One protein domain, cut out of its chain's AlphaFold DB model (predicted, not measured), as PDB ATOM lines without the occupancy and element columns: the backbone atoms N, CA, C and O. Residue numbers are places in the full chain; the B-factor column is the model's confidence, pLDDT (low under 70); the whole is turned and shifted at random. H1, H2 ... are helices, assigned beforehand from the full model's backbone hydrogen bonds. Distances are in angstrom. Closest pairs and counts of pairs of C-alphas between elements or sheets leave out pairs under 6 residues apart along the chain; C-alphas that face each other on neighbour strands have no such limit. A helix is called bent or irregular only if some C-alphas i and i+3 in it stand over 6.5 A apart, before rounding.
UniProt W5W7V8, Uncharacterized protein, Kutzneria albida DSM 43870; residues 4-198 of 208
ATOM      1  N   GLN A   4     226.965 208.314 183.087       91.62
ATOM      2  CA  GLN A   4     227.484 207.694 181.867       91.62
ATOM      3  C   GLN A   4     229.002 207.890 181.755       91.62
ATOM      4  O   GLN A   4     229.737 206.937 181.495       91.62
ATOM      5  N   GLN A   5     229.479 209.112 181.988       91.62
ATOM      6  CA  GLN A   5     230.896 209.462 182.039       91.62
ATOM      7  C   GLN A   5     231.612 208.690 183.146       91.62
ATOM      8  O   GLN A   5     232.733 208.221 182.948       91.62
ATOM      9  N   LEU A   6     230.961 208.527 184.300       92.88
ATOM     10  CA  LEU A   6     231.490 207.735 185.402       92.88
ATOM     11  C   LEU A   6     231.638 206.255 185.019       92.88
ATOM     12  O   LEU A   6     232.710 205.683 185.225       92.88
ATOM     13  N   THR A   7     230.613 205.641 184.428       93.81
ATOM     14  CA  THR A   7     230.667 204.248 183.956       93.81
ATOM     15  C   THR A   7     231.755 204.063 182.896       93.81
ATOM     16  O   THR A   7     232.593 203.169 183.038       93.81
ATOM     17  N   ALA A   8     231.828 204.943 181.891       92.69
ATOM     18  CA  ALA A   8     232.866 204.907 180.855       92.69
ATOM     19  C   ALA A   8     234.283 205.056 181.443       92.69
ATOM     20  O   ALA A   8     235.251 204.439 180.986       92.69
ATOM     21  N   LEU A   9     234.426 205.837 182.515       93.19
ATOM     22  CA  LEU A   9     235.688 205.979 183.223       93.19
ATOM     23  C   LEU A   9     236.040 204.725 184.045       93.19
ATOM     24  O   LEU A   9     237.189 204.280 184.020       93.19
ATOM     25  N   LEU A  10     235.077 204.107 184.727       94.88
ATOM     26  CA  LEU A  10     235.317 202.966 185.615       94.88
ATOM     27  C   LEU A  10     235.459 201.619 184.898       94.88
ATOM     28  O   LEU A  10     236.227 200.780 185.369       94.88
ATOM     29  N   ARG A  11     234.772 201.393 183.771       95.12
ATOM     30  CA  ARG A  11     234.784 200.097 183.067       95.12
ATOM     31  C   ARG A  11     236.197 199.647 182.664       95.12
ATOM     32  O   ARG A  11     236.610 198.563 183.094       95.12
ATOM     33  N   PRO A  12     237.018 200.480 181.989       96.12
ATOM     34  CA  PRO A  12     238.382 200.087 181.659       96.12
ATOM     35  C   PRO A  12     239.267 199.859 182.881       96.12
ATOM     36  O   PRO A  12     240.123 198.977 182.850       96.12
ATOM     37  N   PHE A  13     239.050 200.611 183.968       95.94
ATOM     38  CA  PHE A  13     239.759 200.409 185.232       95.94
ATOM     39  C   PHE A  13     239.411 199.047 185.846       95.94
ATOM     40  O   PHE A  13     240.304 198.295 186.235       95.94
ATOM     41  N   ALA A  14     238.122 198.703 185.908       95.38
ATOM     42  CA  ALA A  14     237.656 197.439 186.462       95.38
ATOM     43  C   ALA A  14     238.219 196.241 185.682       95.38
ATOM     44  O   ALA A  14     238.675 195.279 186.304       95.38
ATOM     45  N   ARG A  15     238.297 196.319 184.349       95.44
ATOM     46  CA  ARG A  15     238.948 195.286 183.523       95.44
ATOM     47  C   ARG A  15     240.456 195.243 183.719       95.44
ATOM     48  O   ARG A  15     241.004 194.180 183.993       95.44
ATOM     49  N   ALA A  16     241.118 196.394 183.665       96.81
ATOM     50  CA  ALA A  16     242.562 196.502 183.851       96.81
ATOM     51  C   ALA A  16     243.030 196.083 185.257       96.81
ATOM     52  O   ALA A  16     244.171 195.658 185.429       96.81
ATOM     53  N   SER A  17     242.152 196.144 186.264       95.75
ATOM     54  CA  SER A  17     242.444 195.627 187.602       95.75
ATOM     55  C   SER A  17     242.652 194.115 187.633       95.75
ATOM     56  O   SER A  17     243.413 193.647 188.471       95.75
ATOM     57  N   VAL A  18     242.027 193.345 186.730       94.62
ATOM     58  CA  VAL A  18     242.112 191.874 186.721       94.62
ATOM     59  C   VAL A  18     243.563 191.395 186.612       94.62
ATOM     60  O   VAL A  18     244.011 190.719 187.538       94.62
ATOM     61  N   PRO A  19     244.328 191.739 185.554       95.00
ATOM     62  CA  PRO A  19     245.707 191.279 185.437       95.00
ATOM     63  C   PRO A  19     246.595 191.827 186.557       95.00
ATOM     64  O   PRO A  19     247.447 191.107 187.059       95.00
ATOM     65  N   VAL A  20     246.374 193.063 187.020       94.62
ATOM     66  CA  VAL A  20     247.163 193.637 188.126       94.62
ATOM     67  C   VAL A  20     246.950 192.858 189.423       94.62
ATOM     68  O   VAL A  20     247.914 192.520 190.106       94.62
ATOM     69  N   LEU A  21     245.696 192.568 189.768       94.06
ATOM     70  CA  LEU A  21     245.359 191.790 190.955       94.06
ATOM     71  C   LEU A  21     245.838 190.345 190.831       94.06
ATOM     72  O   LEU A  21     246.261 189.794 191.837       94.06
ATOM     73  N   ALA A  22     245.823 189.759 189.630       92.88
ATOM     74  CA  ALA A  22     246.376 188.429 189.389       92.88
ATOM     75  C   ALA A  22     247.882 188.390 189.685       92.88
ATOM     76  O   ALA A  22     248.313 187.558 190.476       92.88
ATOM     77  N   VAL A  23     248.652 189.355 189.165       92.44
ATOM     78  CA  VAL A  23     250.085 189.486 189.482       92.44
ATOM     79  C   VAL A  23     250.283 189.634 190.983       92.44
ATOM     80  O   VAL A  23     251.039 188.891 191.591       92.44
ATOM     81  N   LEU A  24     249.565 190.562 191.619       91.19
ATOM     82  CA  LEU A  24     249.694 190.797 193.056       91.19
ATOM     83  C   LEU A  24     249.109 189.672 193.917       91.19
ATOM     84  O   LEU A  24     249.327 189.683 195.125       91.19
ATOM     85  N   ALA A  25     248.350 188.728 193.369       90.31
ATOM     86  CA  ALA A  25     247.870 187.561 194.100       90.31
ATOM     87  C   ALA A  25     248.967 186.497 194.242       90.31
ATOM     88  O   ALA A  25     248.934 185.732 195.208       90.31
ATOM     89  N   GLU A  26     249.960 186.492 193.348       88.88
ATOM     90  CA  GLU A  26     251.105 185.590 193.425       88.88
ATOM     91  C   GLU A  26     251.898 185.804 194.723       88.88
ATOM     92  O   GLU A  26     252.028 186.920 195.233       88.88
ATOM     93  N   GLY A  27     252.431 184.711 195.280       83.06
ATOM     94  CA  GLY A  27     253.233 184.768 196.504       83.06
ATOM     95  C   GLY A  27     254.548 185.528 196.312       83.06
ATOM     96  O   GLY A  27     255.009 186.195 197.233       83.06
ATOM     97  N   ASP A  28     255.128 185.469 195.112       84.56
ATOM     98  CA  ASP A  28     256.347 186.193 194.750       84.56
ATOM     99  C   ASP A  28     256.180 186.934 193.411       84.56
ATOM    100  O   ASP A  28     256.763 186.533 192.402       84.56
ATOM    101  N   PRO A  29     255.402 188.034 193.383       85.12
ATOM    102  CA  PRO A  29     254.971 188.694 192.144       85.12
ATOM    103  C   PRO A  29     256.121 189.261 191.299       85.12
ATOM    104  O   PRO A  29     255.930 189.633 190.144       85.12
ATOM    105  N   PHE A  30     257.317 189.376 191.885       86.75
ATOM    106  CA  PHE A  30     258.498 189.958 191.250       86.75
ATOM    107  C   PHE A  30     259.678 188.975 191.166       86.75
ATOM    108  O   PHE A  30     260.751 189.340 190.670       86.75
ATOM    109  N   GLY A  31     259.509 187.736 191.643       82.06
ATOM    110  CA  GLY A  31     260.588 186.750 191.704       82.06
ATOM    111  C   GLY A  31     261.746 187.200 192.603       82.06
ATOM    112  O   GLY A  31     262.904 187.045 192.217       82.06
ATOM    113  N   LEU A  32     261.448 187.862 193.724       81.50
ATOM    114  CA  LEU A  32     262.421 188.456 194.643       81.50
ATOM    115  C   LEU A  32     262.677 187.605 195.889       81.50
ATOM    116  O   LEU A  32     263.679 187.832 196.573       81.50
ATOM    117  N   ARG A  33     261.806 186.641 196.214       76.44
ATOM    118  CA  ARG A  33     261.984 185.802 197.404       76.44
ATOM    119  C   ARG A  33     263.252 184.958 197.257       76.44
ATOM    120  O   ARG A  33     263.482 184.311 196.241       76.44
ATOM    121  N   GLY A  34     264.101 184.988 198.286       66.25
ATOM    122  CA  GLY A  34     265.321 184.176 198.355       66.25
ATOM    123  C   GLY A  34     266.461 184.588 197.414       66.25
ATOM    124  O   GLY A  34     267.480 183.903 197.393       66.25
ATOM    125  N   ARG A  35     266.345 185.690 196.654       67.06
ATOM    126  CA  ARG A  35     267.442 186.172 195.796       67.06
ATOM    127  C   ARG A  35     268.380 187.111 196.553       67.06
ATOM    128  O   ARG A  35     267.935 188.046 197.217       67.06
ATOM    129  N   SER A  36     269.688 186.897 196.410       58.88
ATOM    130  CA  SER A  36     270.710 187.839 196.876       58.88
ATOM    131  C   SER A  36     270.682 189.101 196.008       58.88
ATOM    132  O   SER A  36     270.583 189.009 194.788       58.88
ATOM    133  N   LEU A  37     270.776 190.289 196.621       56.28
ATOM    134  CA  LEU A  37     270.670 191.589 195.931       56.28
ATOM    135  C   LEU A  37     271.620 191.727 194.727       56.28
ATOM    136  O   LEU A  37     271.274 192.385 193.750       56.28
ATOM    137  N   GLY A  38     272.779 191.056 194.769       50.56
ATOM    138  CA  GLY A  38     273.761 191.024 193.681       50.56
ATOM    139  C   GLY A  38     273.337 190.223 192.442       50.56
ATOM    140  O   GLY A  38     273.837 190.494 191.361       50.56
ATOM    141  N   ALA A  39     272.380 189.295 192.557       52.16
ATOM    142  CA  ALA A  39     271.814 188.555 191.422       52.16
ATOM    143  C   ALA A  39     270.637 189.292 190.745       52.16
ATOM    144  O   ALA A  39     270.020 188.775 189.813       52.16
ATOM    145  N   VAL A  40     270.282 190.484 191.247       52.38
ATOM    146  CA  VAL A  40     269.107 191.267 190.826       52.38
ATOM    147  C   VAL A  40     269.500 192.536 190.055       52.38
ATOM    148  O   VAL A  40     268.659 193.388 189.771       52.38
ATOM    149  N   SER A  41     270.769 192.653 189.658       43.84
ATOM    150  CA  SER A  41     271.235 193.654 188.699       43.84
ATOM    151  C   SER A  41     270.476 193.471 187.377       43.84
ATOM    152  O   SER A  41     270.820 192.581 186.605       43.84
ATOM    153  N   ASN A  42     269.402 194.260 187.204       48.41
ATOM    154  CA  ASN A  42     268.480 194.410 186.055       48.41
ATOM    155  C   ASN A  42     266.980 194.288 186.415       48.41
ATOM    156  O   ASN A  42     266.197 193.735 185.645       48.41
ATOM    157  N   ILE A  43     266.530 194.817 187.562       56.03
ATOM    158  CA  ILE A  43     265.120 195.233 187.699       56.03
ATOM    159  C   ILE A  43     265.035 196.705 187.298       56.03
ATOM    160  O   ILE A  43     265.321 197.580 188.107       56.03
ATOM    161  N   ASP A  44     264.701 196.947 186.029       61.34
ATOM    162  CA  ASP A  44     264.388 198.223 185.364       61.34
ATOM    163  C   ASP A  44     264.439 199.507 186.221       61.34
ATOM    164  O   ASP A  44     263.408 200.122 186.521       61.34
ATOM    165  N   GLY A  45     265.642 199.957 186.587       60.94
ATOM    166  CA  GLY A  45     265.851 201.247 187.252       60.94
ATOM    167  C   GLY A  45     265.194 201.392 188.631       60.94
ATOM    168  O   GLY A  45     264.909 202.515 189.041       60.94
ATOM    169  N   VAL A  46     264.924 200.289 189.337       69.06
ATOM    170  CA  VAL A  46     264.451 200.323 190.729       69.06
ATOM    171  C   VAL A  46     265.644 200.236 191.671       69.06
ATOM    172  O   VAL A  46     266.472 199.334 191.554       69.06
ATOM    173  N   ASP A  47     265.716 201.167 192.618       72.38
ATOM    174  CA  ASP A  47     266.793 201.212 193.604       72.38
ATOM    175  C   ASP A  47     266.840 199.902 194.437       72.38
ATOM    176  O   ASP A  47     265.799 199.450 194.936       72.38
ATOM    177  N   PRO A  48     268.023 199.273 194.607       73.56
ATOM    178  CA  PRO A  48     268.170 197.996 195.308       73.56
ATOM    179  C   PRO A  48     267.595 197.961 196.731       73.56
ATOM    180  O   PRO A  48     267.128 196.912 197.183       73.56
ATOM    181  N   SER A  49     267.564 199.094 197.440       75.81
ATOM    182  CA  SER A  49     266.977 199.189 198.783       75.81
ATOM    183  C   SER A  49     265.465 198.915 198.790       75.81
ATOM    184  O   SER A  49     264.919 198.407 199.778       75.81
ATOM    185  N   PHE A  50     264.772 199.172 197.674       78.25
ATOM    186  CA  PHE A  50     263.359 198.832 197.515       78.25
ATOM    187  C   PHE A  50     263.158 197.331 197.321       78.25
ATOM    188  O   PHE A  50     262.154 196.794 197.790       78.25
ATOM    189  N   LEU A  51     264.114 196.637 196.699       77.56
ATOM    190  CA  LEU A  51     263.995 195.216 196.371       77.56
ATOM    191  C   LEU A  51     263.906 194.339 197.622       77.56
ATOM    192  O   LEU A  51     263.045 193.465 197.683       77.56
ATOM    193  N   VAL A  52     264.692 194.635 198.666       79.19
ATOM    194  CA  VAL A  52     264.585 193.941 199.969       79.19
ATOM    195  C   VAL A  52     263.172 194.072 200.541       79.19
ATOM    196  O   VAL A  52     262.570 193.107 201.011       79.19
ATOM    197  N   ARG A  53     262.608 195.283 200.478       83.56
ATOM    198  CA  ARG A  53     261.282 195.583 201.033       83.56
ATOM    199  C   ARG A  53     260.148 194.985 200.197       83.56
ATOM    200  O   ARG A  53     259.069 194.781 200.753       83.56
ATOM    201  N   LEU A  54     260.387 194.733 198.909       83.44
ATOM    202  CA  LEU A  54     259.471 194.065 197.983       83.44
ATOM    203  C   LEU A  54     259.546 192.533 198.083       83.44
ATOM    204  O   LEU A  54     258.523 191.873 197.937       83.44
ATOM    205  N   GLY A  55     260.708 191.958 198.402       81.00
ATOM    206  CA  GLY A  55     260.829 190.522 198.689       81.00
ATOM    207  C   GLY A  55     260.079 190.100 199.962       81.00
ATOM    208  O   GLY A  55     259.593 188.978 200.054       81.00
ATOM    209  N   GLY A  56     259.924 191.024 200.918       83.56
ATOM    210  CA  GLY A  56     259.151 190.847 202.154       83.56
ATOM    211  C   GLY A  56     257.697 191.329 202.073       83.56
ATOM    212  O   GLY A  56     257.167 191.840 203.065       83.56
ATOM    213  N   LEU A  57     257.067 191.270 200.896       85.88
ATOM    214  CA  LEU A  57     255.652 191.617 200.759       85.88
ATOM    215  C   LEU A  57     254.767 190.649 201.576       85.88
ATOM    216  O   LEU A  57     255.035 189.446 201.571       85.88
ATOM    217  N   PRO A  58     253.717 191.146 202.266       87.69
ATOM    218  CA  PRO A  58     252.807 190.294 203.037       87.69
ATOM    219  C   PRO A  58     252.118 189.214 202.192       87.69
ATOM    220  O   PRO A  58     252.008 189.339 200.976       87.69
ATOM    221  N   ASP A  59     251.566 188.188 202.834       84.56
ATOM    222  CA  ASP A  59     250.834 187.142 202.105       84.56
ATOM    223  C   ASP A  59     249.403 187.553 201.730       84.56
ATOM    224  O   ASP A  59     248.847 187.040 200.760       84.56
ATOM    225  N   SER A  60     248.814 188.515 202.447       86.25
ATOM    226  CA  SER A  60     247.501 189.056 202.096       86.25
ATOM    227  C   SER A  60     247.603 190.112 200.996       86.25
ATOM    228  O   SER A  60     248.466 190.993 201.037       86.25
ATOM    229  N   LEU A  61     246.669 190.074 200.044       85.44
ATOM    230  CA  LEU A  61     246.590 191.035 198.941       85.44
ATOM    231  C   LEU A  61     246.507 192.487 199.437       85.44
ATOM    232  O   LEU A  61     247.229 193.349 198.939       85.44
ATOM    233  N   ASP A  62     245.717 192.753 200.476       83.31
ATOM    234  CA  ASP A  62     245.653 194.062 201.140       83.31
ATOM    235  C   ASP A  62     247.010 194.521 201.668       83.31
ATOM    236  O   ASP A  62     247.401 195.682 201.519       83.31
ATOM    237  N   GLY A  63     247.719 193.603 202.331       86.06
ATOM    238  CA  GLY A  63     249.035 193.859 202.886       86.06
ATOM    239  C   GLY A  63     250.031 194.173 201.778       86.06
ATOM    240  O   GLY A  63     250.809 195.122 201.917       86.06
ATOM    241  N   ARG A  64     249.961 193.442 200.658       89.44
ATOM    242  CA  ARG A  64     250.783 193.695 199.470       89.44
ATOM    243  C   ARG A  64     250.470 195.029 198.830       89.44
ATOM    244  O   ARG A  64     251.389 195.822 198.659       89.44
ATOM    245  N   LEU A  65     249.199 195.320 198.561       88.31
ATOM    246  CA  LEU A  65     248.762 196.604 198.017       88.31
ATOM    247  C   LEU A  65     249.226 197.752 198.910       88.31
ATOM    248  O   LEU A  65     249.868 198.678 198.420       88.31
ATOM    249  N   SER A  66     248.992 197.670 200.223       85.88
ATOM    250  CA  SER A  66     249.413 198.701 201.176       85.88
ATOM    251  C   SER A  66     250.928 198.878 201.230       85.88
ATOM    252  O   SER A  66     251.399 200.009 201.346       85.88
ATOM    253  N   ARG A  67     251.699 197.786 201.204       88.88
ATOM    254  CA  ARG A  67     253.160 197.857 201.285       88.88
ATOM    255  C   ARG A  67     253.758 198.363 199.979       88.88
ATOM    256  O   ARG A  67     254.581 199.267 200.038       88.88
ATOM    257  N   LEU A  68     253.329 197.834 198.836       89.12
ATOM    258  CA  LEU A  68     253.785 198.250 197.511       89.12
ATOM    259  C   LEU A  68     253.514 199.737 197.280       89.12
ATOM    260  O   LEU A  68     254.419 200.487 196.943       89.12
ATOM    261  N   THR A  69     252.288 200.189 197.521       86.88
ATOM    262  CA  THR A  69     251.919 201.598 197.314       86.88
ATOM    263  C   THR A  69     252.622 202.529 198.303       86.88
ATOM    264  O   THR A  69     253.102 203.589 197.904       86.88
ATOM    265  N   GLY A  70     252.810 202.103 199.557       85.19
ATOM    266  CA  GLY A  70     253.618 202.837 200.536       85.19
ATOM    267  C   GLY A  70     255.103 202.932 200.160       85.19
ATOM    268  O   GLY A  70     255.767 203.902 200.511       85.19
ATOM    269  N   LEU A  71     255.636 201.944 199.433       86.62
ATOM    270  CA  LEU A  71     256.983 202.007 198.863       86.62
ATOM    271  C   LEU A  71     257.026 202.981 197.685       86.62
ATOM    272  O   LEU A  71     257.844 203.892 197.679       86.62
ATOM    273  N   LEU A  72     256.117 202.838 196.724       86.00
ATOM    274  CA  LEU A  72     256.093 203.681 195.527       86.00
ATOM    275  C   LEU A  72     255.884 205.168 195.855       86.00
ATOM    276  O   LEU A  72     256.506 206.024 195.241       86.00
ATOM    277  N   THR A  73     255.070 205.492 196.861       84.06
ATOM    278  CA  THR A  73     254.827 206.884 197.295       84.06
ATOM    279  C   THR A  73     256.012 207.535 198.018       84.06
ATOM    280  O   THR A  73     256.038 208.764 198.159       84.06
ATOM    281  N   ALA A  74     256.994 206.741 198.461       83.38
ATOM    282  CA  ALA A  74     258.245 207.238 199.027       83.38
ATOM    283  C   ALA A  74     259.235 207.706 197.946       83.38
ATOM    284  O   ALA A  74     260.181 208.423 198.268       83.38
ATOM    285  N   VAL A  75     259.017 207.333 196.680       82.00
ATOM    286  CA  VAL A  75     259.849 207.769 195.554       82.00
ATOM    287  C   VAL A  75     259.539 209.243 195.234       82.00
ATOM    288  O   VAL A  75     258.373 209.589 195.021       82.00
ATOM    289  N   PRO A  76     260.548 210.134 195.198       78.31
ATOM    290  CA  PRO A  76     260.352 211.530 194.811       78.31
ATOM    291  C   PRO A  76     259.749 211.673 193.405       78.31
ATOM    292  O   PRO A  76     260.075 210.907 192.503       78.31
ATOM    293  N   GLY A  77     258.871 212.662 193.212       78.81
ATOM    294  CA  GLY A  77     258.244 212.950 191.910       78.81
ATOM    295  C   GLY A  77     257.070 212.040 191.529       78.81
ATOM    296  O   GLY A  77     256.441 212.254 190.496       78.81
ATOM    297  N   VAL A  78     256.732 211.051 192.359       83.19
ATOM    298  CA  VAL A  78     255.557 210.202 192.148       83.19
ATOM    299  C   VAL A  78     254.275 210.922 192.564       83.19
ATOM    300  O   VAL A  78     254.177 211.468 193.664       83.19
ATOM    301  N   ASP A  79     253.259 210.847 191.705       87.06
ATOM    302  CA  ASP A  79     251.902 211.299 192.016       87.06
ATOM    303  C   ASP A  79     251.264 210.384 193.077       87.06
ATOM    304  O   ASP A  79     250.741 209.297 192.796       87.06
ATOM    305  N   ARG A  80     251.358 210.822 194.336       87.19
ATOM    306  CA  ARG A  80     250.854 210.079 195.497       87.19
ATOM    307  C   ARG A  80     249.335 209.937 195.478       87.19
ATOM    308  O   ARG A  80     248.840 208.892 195.902       87.19
ATOM    309  N   ALA A  81     248.623 210.949 194.985       87.06
ATOM    310  CA  ALA A  81     247.167 210.940 194.896       87.06
ATOM    311  C   ALA A  81     246.711 209.876 193.895       87.06
ATOM    312  O   ALA A  81     245.906 209.005 194.235       87.06
ATOM    313  N   ALA A  82     247.325 209.844 192.707       90.00
ATOM    314  CA  ALA A  82     247.064 208.806 191.714       90.00
ATOM    315  C   ALA A  82     247.324 207.400 192.280       90.00
ATOM    316  O   ALA A  82     246.453 206.533 192.212       90.00
ATOM    317  N   LEU A  83     248.484 207.153 192.900       90.44
ATOM    318  CA  LEU A  83     248.775 205.831 193.470       90.44
ATOM    319  C   LEU A  83     247.822 205.435 194.600       90.44
ATOM    320  O   LEU A  83     247.442 204.267 194.705       90.44
ATOM    321  N   SER A  84     247.433 206.387 195.445       88.12
ATOM    322  CA  SER A  84     246.444 206.170 196.501       88.12
ATOM    323  C   SER A  84     245.077 205.798 195.914       88.12
ATOM    324  O   SER A  84     244.461 204.817 196.341       88.12
ATOM    325  N   ALA A  85     244.635 206.517 194.880       91.69
ATOM    326  CA  ALA A  85     243.397 206.244 194.160       91.69
ATOM    327  C   ALA A  85     243.420 204.860 193.484       91.69
ATOM    328  O   ALA A  85     242.469 204.090 193.632       91.69
ATOM    329  N   ALA A  86     244.535 204.495 192.840       94.31
ATOM    330  CA  ALA A  86     244.737 203.165 192.267       94.31
ATOM    331  C   ALA A  86     244.627 202.070 193.333       94.31
ATOM    332  O   ALA A  86     243.887 201.106 193.156       94.31
ATOM    333  N   ALA A  87     245.320 202.233 194.465       92.75
ATOM    334  CA  ALA A  87     245.316 201.267 195.560       92.75
ATOM    335  C   ALA A  87     243.902 201.019 196.104       92.75
ATOM    336  O   ALA A  87     243.511 199.874 196.322       92.75
ATOM    337  N   ARG A  88     243.126 202.092 196.295       93.62
ATOM    338  CA  ARG A  88     241.735 202.019 196.758       93.62
ATOM    339  C   ARG A  88     240.839 201.329 195.736       93.62
ATOM    340  O   ARG A  88     240.085 200.442 196.114       93.62
ATOM    341  N   GLY A  89     240.937 201.696 194.459       94.69
ATOM    342  CA  GLY A  89     240.139 201.063 193.409       94.69
ATOM    343  C   GLY A  89     240.469 199.577 193.234       94.69
ATOM    344  O   GLY A  89     239.561 198.758 193.136       94.69
ATOM    345  N   LEU A  90     241.750 199.198 193.284       95.31
ATOM    346  CA  LEU A  90     242.170 197.792 193.239       95.31
ATOM    347  C   LEU A  90     241.639 196.991 194.429       95.31
ATOM    348  O   LEU A  90     241.170 195.872 194.243       95.31
ATOM    349  N   LEU A  91     241.670 197.577 195.628       94.06
ATOM    350  CA  LEU A  91     241.108 196.962 196.827       94.06
ATOM    351  C   LEU A  91     239.598 196.729 196.699       94.06
ATOM    352  O   LEU A  91     239.091 195.678 197.075       94.06
ATOM    353  N   VAL A  92     238.870 197.703 196.150       94.12
ATOM    354  CA  VAL A  92     237.434 197.555 195.886       94.12
ATOM    355  C   VAL A  92     237.185 196.414 194.896       94.12
ATOM    356  O   VAL A  92     236.348 195.553 195.159       94.12
ATOM    357  N   CYS A  93     237.943 196.361 193.796       94.06
ATOM    358  CA  CYS A  93     237.844 195.277 192.819       94.06
ATOM    359  C   CYS A  93     238.162 193.903 193.421       94.06
ATOM    360  O   CYS A  93     237.495 192.929 193.074       94.06
ATOM    361  N   SER A  94     239.154 193.807 194.313       93.19
ATOM    362  CA  SER A  94     239.502 192.532 194.945       93.19
ATOM    363  C   SER A  94     238.398 192.048 195.879       93.19
ATOM    364  O   SER A  94     237.999 190.893 195.790       93.19
ATOM    365  N   ILE A  95     237.832 192.937 196.700       92.06
ATOM    366  CA  ILE A  95     236.709 192.609 197.590       92.06
ATOM    367  C   ILE A  95     235.482 192.182 196.777       92.06
ATOM    368  O   ILE A  95     234.815 191.213 197.129       92.06
ATOM    369  N   ALA A  96     235.184 192.876 195.675       90.44
ATOM    370  CA  ALA A  96     234.085 192.500 194.789       90.44
ATOM    371  C   ALA A  96     234.280 191.088 194.198       90.44
ATOM    372  O   ALA A  96     233.331 190.304 194.156       90.44
ATOM    373  N   ALA A  97     235.512 190.739 193.808       87.31
ATOM    374  CA  ALA A  97     235.849 189.403 193.320       87.31
ATOM    375  C   ALA A  97     235.749 188.323 194.417       87.31
ATOM    376  O   ALA A  97     235.195 187.256 194.161       87.31
ATOM    377  N   GLU A  98     236.216 188.607 195.639       87.50
ATOM    378  CA  GLU A  98     236.116 187.707 196.805       87.50
ATOM    379  C   GLU A  98     234.659 187.350 197.151       87.50
ATOM    380  O   GLU A  98     234.380 186.251 197.623       87.50
ATOM    381  N   GLN A  99     233.716 188.262 196.903       82.44
ATOM    382  CA  GLN A  99     232.296 188.091 197.237       82.44
ATOM    383  C   GLN A  99     231.480 187.359 196.154       82.44
ATOM    384  O   GLN A  99     230.250 187.351 196.218       82.44
ATOM    385  N   GLY A 100     232.141 186.725 195.178       64.19
ATOM    386  CA  GLY A 100     231.499 185.819 194.217       64.19
ATOM    387  C   GLY A 100     230.816 186.498 193.025       64.19
ATOM    388  O   GLY A 100     230.114 185.828 192.273       64.19
ATOM    389  N   ALA A 101     231.037 187.799 192.814       66.12
ATOM    390  CA  ALA A 101     230.512 188.543 191.668       66.12
ATOM    391  C   ALA A 101     231.667 189.159 190.852       66.12
ATOM    392  O   ALA A 101     231.944 190.357 190.938       66.12
ATOM    393  N   PRO A 102     232.392 188.347 190.058       70.50
ATOM    394  CA  PRO A 102     233.620 188.780 189.398       70.50
ATOM    395  C   PRO A 102     233.386 189.662 188.167       70.50
ATOM    396  O   PRO A 102     234.382 190.108 187.592       70.50
ATOM    397  N   SER A 103     232.132 189.894 187.755       87.56
ATOM    398  CA  SER A 103     231.825 190.625 186.527       87.56
ATOM    399  C   SER A 103     232.364 192.052 186.570       87.56
ATOM    400  O   SER A 103     232.448 192.690 187.627       87.56
ATOM    401  N   THR A 104     232.744 192.560 185.401       91.69
ATOM    402  CA  THR A 104     233.159 193.957 185.237       91.69
ATOM    403  C   THR A 104     232.060 194.886 185.738       91.69
ATOM    404  O   THR A 104     232.338 195.859 186.434       91.69
ATOM    405  N   GLU A 105     230.810 194.537 185.452       91.19
ATOM    406  CA  GLU A 105     229.633 195.324 185.774       91.19
ATOM    407  C   GLU A 105     229.471 195.511 187.283       91.19
ATOM    408  O   GLU A 105     229.289 196.627 187.772       91.19
ATOM    409  N   PHE A 106     229.610 194.421 188.040       90.75
ATOM    410  CA  PHE A 106     229.506 194.479 189.489       90.75
ATOM    411  C   PHE A 106     230.632 195.320 190.095       90.75
ATOM    412  O   PHE A 106     230.384 196.175 190.943       90.75
ATOM    413  N   ARG A 107     231.870 195.157 189.610       92.81
ATOM    414  CA  ARG A 107     233.010 195.966 190.071       92.81
ATOM    415  C   ARG A 107     232.807 197.450 189.803       92.81
ATOM    416  O   ARG A 107     233.116 198.253 190.675       92.81
ATOM    417  N   VAL A 108     232.286 197.817 188.632       94.12
ATOM    418  CA  VAL A 108     231.986 199.215 188.276       94.12
ATOM    419  C   VAL A 108     230.986 199.817 189.249       94.12
ATOM    420  O   VAL A 108     231.226 200.902 189.772       94.12
ATOM    421  N   ARG A 109     229.913 199.086 189.553       92.69
ATOM    422  CA  ARG A 109     228.878 199.538 190.483       92.69
ATOM    423  C   ARG A 109     229.430 199.737 191.901       92.69
ATOM    424  O   ARG A 109     229.222 200.788 192.499       92.69
ATOM    425  N   VAL A 110     230.225 198.785 192.405       93.44
ATOM    426  CA  VAL A 110     230.878 198.908 193.724       93.44
ATOM    427  C   VAL A 110     231.900 200.054 193.727       93.44
ATOM    428  O   VAL A 110     231.958 200.821 194.685       93.44
ATOM    429  N   LEU A 111     232.694 200.221 192.664       94.19
ATOM    430  CA  LEU A 111     233.636 201.338 192.527       94.19
ATOM    431  C   LEU A 111     232.915 202.688 192.562       94.19
ATOM    432  O   LEU A 111     233.342 203.577 193.299       94.19
ATOM    433  N   ALA A 112     231.826 202.835 191.809       93.88
ATOM    434  CA  ALA A 112     230.996 204.034 191.806       93.88
ATOM    435  C   ALA A 112     230.429 204.320 193.204       93.88
ATOM    436  O   ALA A 112     230.566 205.436 193.714       93.88
ATOM    437  N   GLY A 113     229.893 203.291 193.860       93.44
ATOM    438  CA  GLY A 113     229.307 203.401 195.189       93.44
ATOM    439  C   GLY A 113     230.319 203.803 196.256       93.44
ATOM    440  O   GLY A 113     230.065 204.695 197.059       93.44
ATOM    441  N   VAL A 114     231.499 203.183 196.244       93.25
ATOM    442  CA  VAL A 114     232.518 203.369 197.288       93.25
ATOM    443  C   VAL A 114     233.372 204.612 197.058       93.25
ATOM    444  O   VAL A 114     233.741 205.288 198.019       93.25
ATOM    445  N   LEU A 115     233.744 204.906 195.810       91.75
ATOM    446  CA  LEU A 115     234.665 206.005 195.501       91.75
ATOM    447  C   LEU A 115     233.947 207.319 195.196       91.75
ATOM    448  O   LEU A 115     234.523 208.370 195.464       91.75
ATOM    449  N   ALA A 116     232.724 207.265 194.661       91.88
ATOM    450  CA  ALA A 116     231.956 208.447 194.272       91.88
ATOM    451  C   ALA A 116     230.606 208.585 194.991       91.88
ATOM    452  O   ALA A 116     229.933 209.590 194.783       91.88
ATOM    453  N   GLY A 117     230.199 207.615 195.819       91.62
ATOM    454  CA  GLY A 117     228.906 207.658 196.507       91.62
ATOM    455  C   GLY A 117     227.708 207.555 195.559       91.62
ATOM    456  O   GLY A 117     226.642 208.063 195.890       91.62
ATOM    457  N   ARG A 118     227.884 206.955 194.374       91.50
ATOM    458  CA  ARG A 118     226.852 206.868 193.327       91.50
ATOM    459  C   ARG A 118     226.531 205.425 192.973       91.50
ATOM    460  O   ARG A 118     227.436 204.601 192.902       91.50
ATOM    461  N   ASP A 119     225.261 205.140 192.716       90.88
ATOM    462  CA  ASP A 119     224.834 203.875 192.122       90.88
ATOM    463  C   ASP A 119     224.563 204.097 190.632       90.88
ATOM    464  O   ASP A 119     223.756 204.955 190.285       90.88
ATOM    465  N   VAL A 120     225.275 203.385 189.759       90.50
ATOM    466  CA  VAL A 120     225.262 203.625 188.305       90.50
ATOM    467  C   VAL A 120     224.891 202.363 187.544       90.50
ATOM    468  O   VAL A 120     225.205 201.257 187.985       90.50
ATOM    469  N   ASP A 121     224.288 202.529 186.366       88.56
ATOM    470  CA  ASP A 121     224.109 201.434 185.414       88.56
ATOM    471  C   ASP A 121     225.473 201.033 184.820       88.56
ATOM    472  O   ASP A 121     226.122 201.842 184.139       88.56
ATOM    473  N   PRO A 122     225.942 199.797 185.073       86.56
ATOM    474  CA  PRO A 122     227.252 199.371 184.626       86.56
ATOM    475  C   PRO A 122     227.249 198.767 183.215       86.56
ATOM    476  O   PRO A 122     228.329 198.486 182.698       86.56
ATOM    477  N   THR A 123     226.086 198.527 182.598       83.75
ATOM    478  CA  THR A 123     225.958 197.778 181.327       83.75
ATOM    479  C   THR A 123     226.418 198.564 180.105       83.75
ATOM    480  O   THR A 123     226.728 197.989 179.063       83.75
ATOM    481  N   ARG A 124     226.509 199.888 180.241       79.50
ATOM    482  CA  ARG A 124     226.887 200.785 179.158       79.50
ATOM    483  C   ARG A 124     228.380 200.669 178.852       79.50
ATOM    484  O   ARG A 124     229.205 201.349 179.459       79.50
ATOM    485  N   ALA A 125     228.708 199.788 177.916       73.50
ATOM    486  CA  ALA A 125     230.039 199.679 177.342       73.50
ATOM    487  C   ALA A 125     230.305 200.835 176.368       73.50
ATOM    488  O   ALA A 125     229.411 201.286 175.650       73.50
ATOM    489  N   ASP A 126     231.544 201.309 176.367       78.38
ATOM    490  CA  ASP A 126     232.054 202.249 175.373       78.38
ATOM    491  C   ASP A 126     232.772 201.439 174.284       78.38
ATOM    492  O   ASP A 126     233.458 200.464 174.601       78.38
ATOM    493  N   ALA A 127     232.647 201.842 173.019       84.44
ATOM    494  CA  ALA A 127     233.385 201.229 171.915       84.44
ATOM    495  C   ALA A 127     234.904 201.274 172.155       84.44
ATOM    496  O   ALA A 127     235.630 200.399 171.693       84.44
ATOM    497  N   GLU A 128     235.372 202.258 172.931       89.25
ATOM    498  CA  GLU A 128     236.789 202.440 173.229       89.25
ATOM    499  C   GLU A 128     237.289 201.693 174.473       89.25
ATOM    500  O   GLU A 128     238.462 201.779 174.849       89.25
ATOM    501  N   GLU A 129     236.415 200.945 175.145       91.75
ATOM    502  CA  GLU A 129     236.754 200.258 176.389       91.75
ATOM    503  C   GLU A 129     237.962 199.323 176.227       91.75
ATOM    504  O   GLU A 129     238.876 199.357 177.055       91.75
ATOM    505  N   ASP A 130     238.003 198.543 175.143       92.94
ATOM    506  CA  ASP A 130     239.091 197.604 174.853       92.94
ATOM    507  C   ASP A 130     240.424 198.322 174.628       92.94
ATOM    508  O   ASP A 130     241.438 197.956 175.236       92.94
ATOM    509  N   ARG A 131     240.419 199.377 173.802       95.81
ATOM    510  CA  ARG A 131     241.608 200.182 173.489       95.81
ATOM    511  C   ARG A 131     242.182 200.804 174.758       95.81
ATOM    512  O   ARG A 131     243.373 200.683 175.041       95.81
ATOM    513  N   VAL A 132     241.317 201.401 175.576       95.69
ATOM    514  CA  VAL A 132     241.709 202.032 176.839       95.69
ATOM    515  C   VAL A 132     242.215 200.999 177.844       95.69
ATOM    516  O   VAL A 132     243.213 201.244 178.522       95.69
ATOM    517  N   THR A 133     241.566 199.839 177.980       96.56
ATOM    518  CA  THR A 133     242.050 198.777 178.876       96.56
ATOM    519  C   THR A 133     243.437 198.285 178.463       96.56
ATOM    520  O   THR A 133     244.295 198.092 179.336       96.56
ATOM    521  N   ALA A 134     243.687 198.127 177.160       96.19
ATOM    522  CA  ALA A 134     244.999 197.757 176.644       96.19
ATOM    523  C   ALA A 134     246.058 198.817 176.996       96.19
ATOM    524  O   ALA A 134     247.090 198.475 177.569       96.19
ATOM    525  N   GLU A 135     245.772 200.102 176.777       96.25
ATOM    526  CA  GLU A 135     246.681 201.210 177.121       96.25
ATOM    527  C   GLU A 135     246.989 201.299 178.619       96.25
ATOM    528  O   GLU A 135     248.125 201.556 179.026       96.25
ATOM    529  N   LEU A 136     245.992 201.070 179.479       96.81
ATOM    530  CA  LEU A 136     246.202 201.084 180.927       96.81
ATOM    531  C   LEU A 136     247.205 200.006 181.350       96.81
ATOM    532  O   LEU A 136     248.048 200.258 182.219       96.81
ATOM    533  N   THR A 137     247.133 198.832 180.717       97.25
ATOM    534  CA  THR A 137     247.861 197.624 181.121       97.25
ATOM    535  C   THR A 137     249.081 197.296 180.269       97.25
ATOM    536  O   THR A 137     249.811 196.391 180.652       97.25
ATOM    537  N   GLU A 138     249.370 198.041 179.196       96.31
ATOM    538  CA  GLU A 138     250.383 197.714 178.171       96.31
ATOM    539  C   GLU A 138     251.766 197.320 178.719       96.31
ATOM    540  O   GLU A 138     252.453 196.478 178.142       96.31
ATOM    541  N   ALA A 139     252.169 197.884 179.863       93.62
ATOM    542  CA  ALA A 139     253.479 197.632 180.452       93.62
ATOM    543  C   ALA A 139     253.600 196.208 181.009       93.62
ATOM    544  O   ALA A 139     254.703 195.673 181.071       93.62
ATOM    545  N   LEU A 140     252.487 195.586 181.407       94.81
ATOM    546  CA  LEU A 140     252.471 194.227 181.945       94.81
ATOM    547  C   LEU A 140     252.832 193.173 180.881       94.81
ATOM    548  O   LEU A 140     253.831 192.477 181.081       94.81
ATOM    549  N   PRO A 141     252.106 193.042 179.747       94.50
ATOM    550  CA  PRO A 141     252.481 192.091 178.706       94.50
ATOM    551  C   PRO A 141     253.822 192.453 178.060       94.50
ATOM    552  O   PRO A 141     254.576 191.556 177.688       94.50
ATOM    553  N   ASP A 142     254.160 193.741 177.956       93.38
ATOM    554  CA  ASP A 142     255.463 194.158 177.440       93.38
ATOM    555  C   ASP A 142     256.626 193.691 178.328       93.38
ATOM    556  O   ASP A 142     257.586 193.099 177.833       93.38
ATOM    557  N   SER A 143     256.493 193.851 179.647       91.50
ATOM    558  CA  SER A 143     257.445 193.324 180.627       91.50
ATOM    559  C   SER A 143     257.597 191.813 180.520       91.50
ATOM    560  O   SER A 143     258.717 191.303 180.536       91.50
ATOM    561  N   LEU A 144     256.483 191.089 180.388       89.88
ATOM    562  CA  LEU A 144     256.510 189.638 180.261       89.88
ATOM    563  C   LEU A 144     257.264 189.202 178.997       89.88
ATOM    564  O   LEU A 144     258.104 188.311 179.073       89.88
ATOM    565  N   ARG A 145     257.038 189.871 177.857       91.94
ATOM    566  CA  ARG A 145     257.760 189.591 176.603       91.94
ATOM    567  C   ARG A 145     259.255 189.890 176.699       91.94
ATOM    568  O   ARG A 145     260.055 189.119 176.183       91.94
ATOM    569  N   ARG A 146     259.634 191.006 177.330       88.75
ATOM    570  CA  ARG A 146     261.036 191.458 177.403       88.75
ATOM    571  C   ARG A 146     261.855 190.725 178.461       88.75
ATOM    572  O   ARG A 146     263.046 190.509 178.262       88.75
ATOM    573  N   HIS A 147     261.235 190.363 179.583       84.38
ATOM    574  CA  HIS A 147     261.947 189.877 180.768       84.38
ATOM    575  C   HIS A 147     261.507 188.485 181.235       84.38
ATOM    576  O   HIS A 147     262.082 187.970 182.193       84.38
ATOM    577  N   GLY A 148     260.475 187.888 180.629       86.94
ATOM    578  CA  GLY A 148     259.894 186.613 181.073       86.94
ATOM    579  C   GLY A 148     259.172 186.690 182.424       86.94
ATOM    580  O   GLY A 148     258.809 185.662 182.985       86.94
ATOM    581  N   ARG A 149     258.980 187.898 182.972       88.00
ATOM    582  CA  ARG A 149     258.338 188.157 184.271       88.00
ATOM    583  C   ARG A 149     257.755 189.567 184.336       88.00
ATOM    584  O   ARG A 149     258.150 190.443 183.564       88.00
ATOM    585  N   TYR A 150     256.877 189.807 185.304       90.06
ATOM    586  CA  TYR A 150     256.410 191.153 185.631       90.06
ATOM    587  C   TYR A 150     257.467 191.908 186.440       90.06
ATOM    588  O   TYR A 150     257.915 191.447 187.491       90.06
ATOM    589  N   THR A 151     257.878 193.082 185.962       88.44
ATOM    590  CA  THR A 151     258.803 193.948 186.693       88.44
ATOM    591  C   THR A 151     258.052 194.923 187.593       88.44
ATOM    592  O   THR A 151     256.908 195.313 187.347       88.44
ATOM    593  N   VAL A 152     258.728 195.365 188.656       87.88
ATOM    594  CA  VAL A 152     258.208 196.386 189.577       87.88
ATOM    595  C   VAL A 152     257.871 197.672 188.819       87.88
ATOM    596  O   VAL A 152     256.845 198.290 189.093       87.88
ATOM    597  N   ARG A 153     258.691 198.048 187.826       87.62
ATOM    598  CA  ARG A 153     258.462 199.211 186.960       87.62
ATOM    599  C   ARG A 153     257.172 199.075 186.156       87.62
ATOM    600  O   ARG A 153     256.393 200.025 186.109       87.62
ATOM    601  N   ALA A 154     256.924 197.912 185.558       91.81
ATOM    602  CA  ALA A 154     255.714 197.665 184.785       91.81
ATOM    603  C   ALA A 154     254.446 197.743 185.645       91.81
ATOM    604  O   ALA A 154     253.467 198.392 185.262       91.81
ATOM    605  N   VAL A 155     254.484 197.148 186.842       92.31
ATOM    606  CA  VAL A 155     253.382 197.243 187.806       92.31
ATOM    607  C   VAL A 155     253.201 198.685 188.276       92.31
ATOM    608  O   VAL A 155     252.086 199.195 188.231       92.31
ATOM    609  N   ALA A 156     254.271 199.388 188.654       89.69
ATOM    610  CA  ALA A 156     254.202 200.779 189.101       89.69
ATOM    611  C   ALA A 156     253.650 201.725 188.019       89.69
ATOM    612  O   ALA A 156     252.780 202.544 188.313       89.69
ATOM    613  N   GLY A 157     254.098 201.584 186.767       92.12
ATOM    614  CA  GLY A 157     253.588 202.365 185.637       92.12
ATOM    615  C   GLY A 157     252.106 202.097 185.367       92.12
ATOM    616  O   GLY A 157     251.331 203.027 185.144       92.12
ATOM    617  N   THR A 158     251.686 200.834 185.480       95.56
ATOM    618  CA  THR A 158     250.274 200.442 185.373       95.56
ATOM    619  C   THR A 158     249.441 201.039 186.511       95.56
ATOM    620  O   THR A 158     248.401 201.643 186.257       95.56
ATOM    621  N   LEU A 159     249.916 200.954 187.759       94.25
ATOM    622  CA  LEU A 159     249.264 201.569 188.922       94.25
ATOM    623  C   LEU A 159     249.118 203.081 188.760       94.25
ATOM    624  O   LEU A 159     248.065 203.628 189.073       94.25
ATOM    625  N   TRP A 160     250.143 203.757 188.245       92.44
ATOM    626  CA  TRP A 160     250.087 205.192 187.991       92.44
ATOM    627  C   TRP A 160     249.029 205.548 186.939       92.44
ATOM    628  O   TRP A 160     248.215 206.442 187.174       92.44
ATOM    629  N   ARG A 161     248.966 204.817 185.816       95.31
ATOM    630  CA  ARG A 161     247.937 205.023 184.780       95.31
ATOM    631  C   ARG A 161     246.524 204.792 185.305       95.31
ATOM    632  O   ARG A 161     245.645 205.623 185.086       95.31
ATOM    633  N   LEU A 162     246.325 203.696 186.036       95.75
ATOM    634  CA  LEU A 162     245.063 203.390 186.708       95.75
ATOM    635  C   LEU A 162     244.671 204.502 187.681       95.75
ATOM    636  O   LEU A 162     243.539 204.977 187.663       95.75
ATOM    637  N   GLY A 163     245.633 204.949 188.481       93.06
ATOM    638  CA  GLY A 163     245.479 206.005 189.464       93.06
ATOM    639  C   GLY A 163     245.056 207.332 188.870       93.06
ATOM    640  O   GLY A 163     244.081 207.913 189.331       93.06
ATOM    641  N   ARG A 164     245.730 207.791 187.809       92.81
ATOM    642  CA  ARG A 164     245.354 209.033 187.120       92.81
ATOM    643  C   ARG A 164     243.950 208.974 186.536       92.81
ATOM    644  O   ARG A 164     243.263 209.989 186.521       92.81
ATOM    645  N   ARG A 165     243.521 207.798 186.069       92.69
ATOM    646  CA  ARG A 165     242.177 207.620 185.519       92.69
ATOM    647  C   ARG A 165     241.109 207.868 186.580       92.69
ATOM    648  O   ARG A 165     240.204 208.649 186.330       92.69
ATOM    649  N   VAL A 166     241.221 207.236 187.750       89.88
ATOM    650  CA  VAL A 166     240.195 207.335 188.810       89.88
ATOM    651  C   VAL A 166     240.434 208.468 189.810       89.88
ATOM    652  O   VAL A 166     239.520 208.837 190.542       89.88
ATOM    653  N   GLY A 167     241.632 209.050 189.841       85.38
ATOM    654  CA  GLY A 167     242.011 210.116 190.773       85.38
ATOM    655  C   GLY A 167     241.161 211.378 190.638       85.38
ATOM    656  O   GLY A 167     240.954 212.079 191.618       85.38
ATOM    657  N   THR A 168     240.575 211.616 189.464       79.50
ATOM    658  CA  THR A 168     239.615 212.709 189.230       79.50
ATOM    659  C   THR A 168     238.307 212.545 190.010       79.50
ATOM    660  O   THR A 168     237.602 213.525 190.238       79.50
ATOM    661  N   MET A 169     237.975 211.320 190.427       80.19
ATOM    662  CA  MET A 169     236.771 211.009 191.199       80.19
ATOM    663  C   MET A 169     237.039 210.874 192.693       80.19
ATOM    664  O   MET A 169     236.147 211.079 193.516       80.19
ATOM    665  N   VAL A 170     238.238 210.408 193.038       76.38
ATOM    666  CA  VAL A 170     238.578 210.029 194.401       76.38
ATOM    667  C   VAL A 170     238.859 211.296 195.191       76.38
ATOM    668  O   VAL A 170     239.921 211.894 195.068       76.38
ATOM    669  N   ALA A 171     237.911 211.685 196.042       67.69
ATOM    670  CA  ALA A 171     238.147 212.769 196.982       67.69
ATOM    671  C   ALA A 171     239.333 212.422 197.897       67.69
ATOM    672  O   ALA A 171     239.357 211.362 198.546       67.69
ATOM    673  N   GLU A 172     240.308 213.330 197.955       66.44
ATOM    674  CA  GLU A 172     241.359 213.292 198.964       66.44
ATOM    675  C   GLU A 172     240.729 213.538 200.345       66.44
ATOM    676  O   GLU A 172     239.858 214.407 200.497       66.44
ATOM    677  N   PRO A 173     241.111 212.766 201.375       63.62
ATOM    678  CA  PRO A 173     240.609 213.003 202.712       63.62
ATOM    679  C   PRO A 173     241.069 214.385 203.189       63.62
ATOM    680  O   PRO A 173     242.235 214.746 203.059       63.62
ATOM    681  N   ARG A 174     240.155 215.140 203.812       66.06
ATOM    682  CA  ARG A 174     240.444 216.474 204.378       66.06
ATOM    683  C   ARG A 174     241.613 216.469 205.372       66.06
ATOM    684  O   ARG A 174     242.246 217.495 205.577       66.06
ATOM    685  N   VAL A 175     241.873 215.316 205.990       74.38
ATOM    686  CA  VAL A 175     243.012 215.072 206.876       74.38
ATOM    687  C   VAL A 175     243.870 213.965 206.259       74.38
ATOM    688  O   VAL A 175     243.320 212.899 205.961       74.38
ATOM    689  N   PRO A 176     245.192 214.161 206.100       76.50
ATOM    690  CA  PRO A 176     246.087 213.114 205.626       76.50
ATOM    691  C   PRO A 176     246.011 211.886 206.534       76.50
ATOM    692  O   PRO A 176     246.286 211.959 207.732       76.50
ATOM    693  N   LEU A 177     245.628 210.741 205.968       78.88
ATOM    694  CA  LEU A 177     245.573 209.475 206.692       78.88
ATOM    695  C   LEU A 177     246.739 208.574 206.276       78.88
ATOM    696  O   LEU A 177     247.049 208.487 205.087       78.88
ATOM    697  N   PRO A 178     247.325 207.810 207.215       82.75
ATOM    698  CA  PRO A 178     248.193 206.695 206.873       82.75
ATOM    699  C   PRO A 178     247.504 205.753 205.879       82.75
ATOM    700  O   PRO A 178     246.350 205.362 206.077       82.75
ATOM    701  N   GLN A 179     248.230 205.318 204.849       81.81
ATOM    702  CA  GLN A 179     247.673 204.503 203.764       81.81
ATOM    703  C   GLN A 179     246.978 203.225 204.256       81.81
ATOM    704  O   GLN A 179     245.919 202.854 203.755       81.81
ATOM    705  N   ARG A 180     247.512 202.590 205.305       83.62
ATOM    706  CA  ARG A 180     246.886 201.424 205.950       83.62
ATOM    707  C   ARG A 180     245.482 201.722 206.480       83.62
ATOM    708  O   ARG A 180     244.592 200.890 206.337       83.62
ATOM    709  N   LEU A 181     245.273 202.893 207.083       85.25
ATOM    710  CA  LEU A 181     243.964 203.295 207.602       85.25
ATOM    711  C   LEU A 181     243.000 203.644 206.468       85.25
ATOM    712  O   LEU A 181     241.831 203.270 206.530       85.25
ATOM    713  N   LEU A 182     243.495 204.294 205.412       86.38
ATOM    714  CA  LEU A 182     242.700 204.604 204.224       86.38
ATOM    715  C   LEU A 182     242.187 203.333 203.531       86.38
ATOM    716  O   LEU A 182     241.003 203.239 203.205       86.38
ATOM    717  N   LEU A 183     243.049 202.327 203.370       88.25
ATOM    718  CA  LEU A 183     242.673 201.033 202.797       88.25
ATOM    719  C   LEU A 183     241.719 200.259 203.717       88.25
ATOM    720  O   LEU A 183     240.724 199.728 203.237       88.25
ATOM    721  N   ARG A 184     241.928 200.275 205.043       89.94
ATOM    722  CA  ARG A 184     240.971 199.688 206.003       89.94
ATOM    723  C   ARG A 184     239.581 200.322 205.906       89.94
ATOM    724  O   ARG A 184     238.593 199.599 205.849       89.94
ATOM    725  N   ARG A 185     239.500 201.657 205.847       91.44
ATOM    726  CA  ARG A 185     238.226 202.376 205.659       91.44
ATOM    727  C   ARG A 185     237.576 202.036 204.322       91.44
ATOM    728  O   ARG A 185     236.380 201.787 204.281       91.44
ATOM    729  N   THR A 186     238.370 201.976 203.255       92.25
ATOM    730  CA  THR A 186     237.888 201.606 201.916       92.25
ATOM    731  C   THR A 186     237.331 200.181 201.905       92.25
ATOM    732  O   THR A 186     236.257 199.962 201.356       92.25
ATOM    733  N   ARG A 187     238.000 199.227 202.570       93.50
ATOM    734  CA  ARG A 187     237.491 197.857 202.728       93.50
ATOM    735  C   ARG A 187     236.150 197.830 203.451       93.50
ATOM    736  O   ARG A 187     235.216 197.222 202.944       93.50
ATOM    737  N   ALA A 188     236.054 198.500 204.600       93.44
ATOM    738  CA  ALA A 188     234.814 198.548 205.370       93.44
ATOM    739  C   ALA A 188     233.664 199.142 204.542       93.44
ATOM    740  O   ALA A 188     232.588 198.554 204.487       93.44
ATOM    741  N   ALA A 189     233.917 200.245 203.830       93.38
ATOM    742  CA  ALA A 189     232.935 200.867 202.945       93.38
ATOM    743  C   ALA A 189     232.507 199.933 201.802       93.38
ATOM    744  O   ALA A 189     231.319 199.817 201.528       93.38
ATOM    745  N   ALA A 190     233.446 199.220 201.169       93.44
ATOM    746  CA  ALA A 190     233.134 198.260 200.110       93.44
ATOM    747  C   ALA A 190     232.295 197.084 200.616       93.44
ATOM    748  O   ALA A 190     231.291 196.738 200.001       93.44
ATOM    749  N   GLN A 191     232.660 196.501 201.759       93.12
ATOM    750  CA  GLN A 191     231.903 195.408 202.369       93.12
ATOM    751  C   GLN A 191     230.488 195.853 202.754       93.12
ATOM    752  O   GLN A 191     229.523 195.167 202.428       93.12
ATOM    753  N   GLN A 192     230.355 197.019 203.393       93.06
ATOM    754  CA  GLN A 192     229.057 197.593 203.756       93.06
ATOM    755  C   GLN A 192     228.201 197.878 202.523       93.06
ATOM    756  O   GLN A 192     227.035 197.491 202.491       93.06
ATOM    757  N   TRP A 193     228.781 198.500 201.493       93.50
ATOM    758  CA  TRP A 193     228.074 198.805 200.253       93.50
ATOM    759  C   TRP A 193     227.591 197.526 199.563       93.50
ATOM    760  O   TRP A 193     226.426 197.445 199.186       93.50
ATOM    761  N   ILE A 194     228.444 196.499 199.459       91.19
ATOM    762  CA  ILE A 194     228.081 195.207 198.859       91.19
ATOM    763  C   ILE A 194     226.942 194.546 199.636       91.19
ATOM    764  O   ILE A 194     225.996 194.072 199.019       91.19
ATOM    765  N   VAL A 195     227.004 194.522 200.971       89.75
ATOM    766  CA  VAL A 195     225.944 193.932 201.804       89.75
ATOM    767  C   VAL A 195     224.627 194.688 201.632       89.75
ATOM    768  O   VAL A 195     223.596 194.053 201.417       89.75
ATOM    769  N   ALA A 196     224.660 196.023 201.658       88.94
ATOM    770  CA  ALA A 196     223.474 196.862 201.499       88.94
ATOM    771  C   ALA A 196     222.829 196.728 200.109       88.94
ATOM    772  O   ALA A 196     221.611 196.793 199.985       88.94
ATOM    773  N   ASN A 197     223.635 196.493 199.070       85.31
ATOM    774  CA  ASN A 197     223.174 196.429 197.681       85.31
ATOM    775  C   ASN A 197     223.073 194.994 197.136       85.31
ATOM    776  O   ASN A 197     222.771 194.801 195.960       85.31
ATOM    777  N   ARG A 198     223.269 193.974 197.988       72.56
ATOM    778  CA  ARG A 198     223.258 192.549 197.609       72.56
ATOM    779  C   ARG A 198     221.903 192.079 197.081       72.56
ATOM    780  O   ARG A 198     221.856 191.203 196.226       72.56
TER     781      ARG A 198
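Overview. This is residues 4 to 198 of the 208 residues of an uncharacterized protein of Kutzneria albida DSM 43870 (UniProt W5W7V8). H5 runs through the middle of a block of helices, with H1 and H9 crossing it on one side, H4 and H10 alongside it, and H6 packed against H5, H1 and H10. H7 covers H1 on the side away from H5, H8 packs on H9, and H3 with the small H2 makes a loose head at one end of the longest axis. The 195 printed residues include ten named helices, H1 to H10 in order, and no named strand: the class is all helix. The whole is compact, with a radius of gyration of the C-alphas of 16.4 A and spans of 51 by 37 by 32 A.

Arrangement. H1, residues 4 to 25, has a kink of 33 degrees near residue 16 and is irregular, but only just: C-alphas 9 and 12 are 6.7 A apart. H1 and H5, residues 80 to 98, are the hubs, touching five helices each. Residues 14 to 21 of H1 touch residues 90 to 94 of H5, about perpendicular at 78 degrees; their closest C-alphas, Ser 17 and Leu 90, are 6.0 A apart. H2, residues 37 to 40, and H3, residues 48 to 55, only just touch, with 3 pairs of C-alphas within 8 A, the closest being Leu 37 and Pro 48 at 6.9 A. H3 is close to but not clearly touching H4, residues 61 to 72. H4, H5 and H10, residues 179 to 197, form a bundle, helices side by side; H4 and H5 are a hairpin at a shallow tilt of 11 degrees, closest at C-alphas Leu 65 and Ala 87, 6.3 A. H6, residues 104 to 116, touches H1, closest at C-alphas Leu 10 and Val 108, 5.7 A. H7, residues 129 to 137, touches H1, closest at C-alphas Pro 12 and Thr 133, 4.8 A. H8, residues 139 to 147, and H9, residues 152 to 167, are a hairpin, closest at C-alphas Ala 139 and Ala 154, 4.9 A. H9 touches residues 81 to 89 of H5, about perpendicular at 88 degrees; C-alphas Ala 82 and Gly 163, the closest, are 3.9 A apart. Helix packing is mostly crossed, 3 of 13 pairs being at a shallow tilt. Every O i to N i+4 pair is within hydrogen-bond range in H4 to H10, against 13 of 18 in H1 and 2 of 4 in H3; H2 is too short for such a pair.

Along the chain. H1 begins at C-alpha 4 (227.484, 207.694, 181.867) and measures 31.2 A. H5 measures 26.8 A, H9 21.3 A, and H10 26.5 A, ending at C-alpha 197 (223.174, 196.429, 197.681).

Size, cuts and confidence. The farthest C-alphas, Gly 38 and Asp 121, are 51.4 A apart. The printed part has no cut; the links H1 to H2, H6 to H7 and H9 to H10 are long. pLDDT is under 70 in residues 34 to 46, 100 to 101 and 171 to 174.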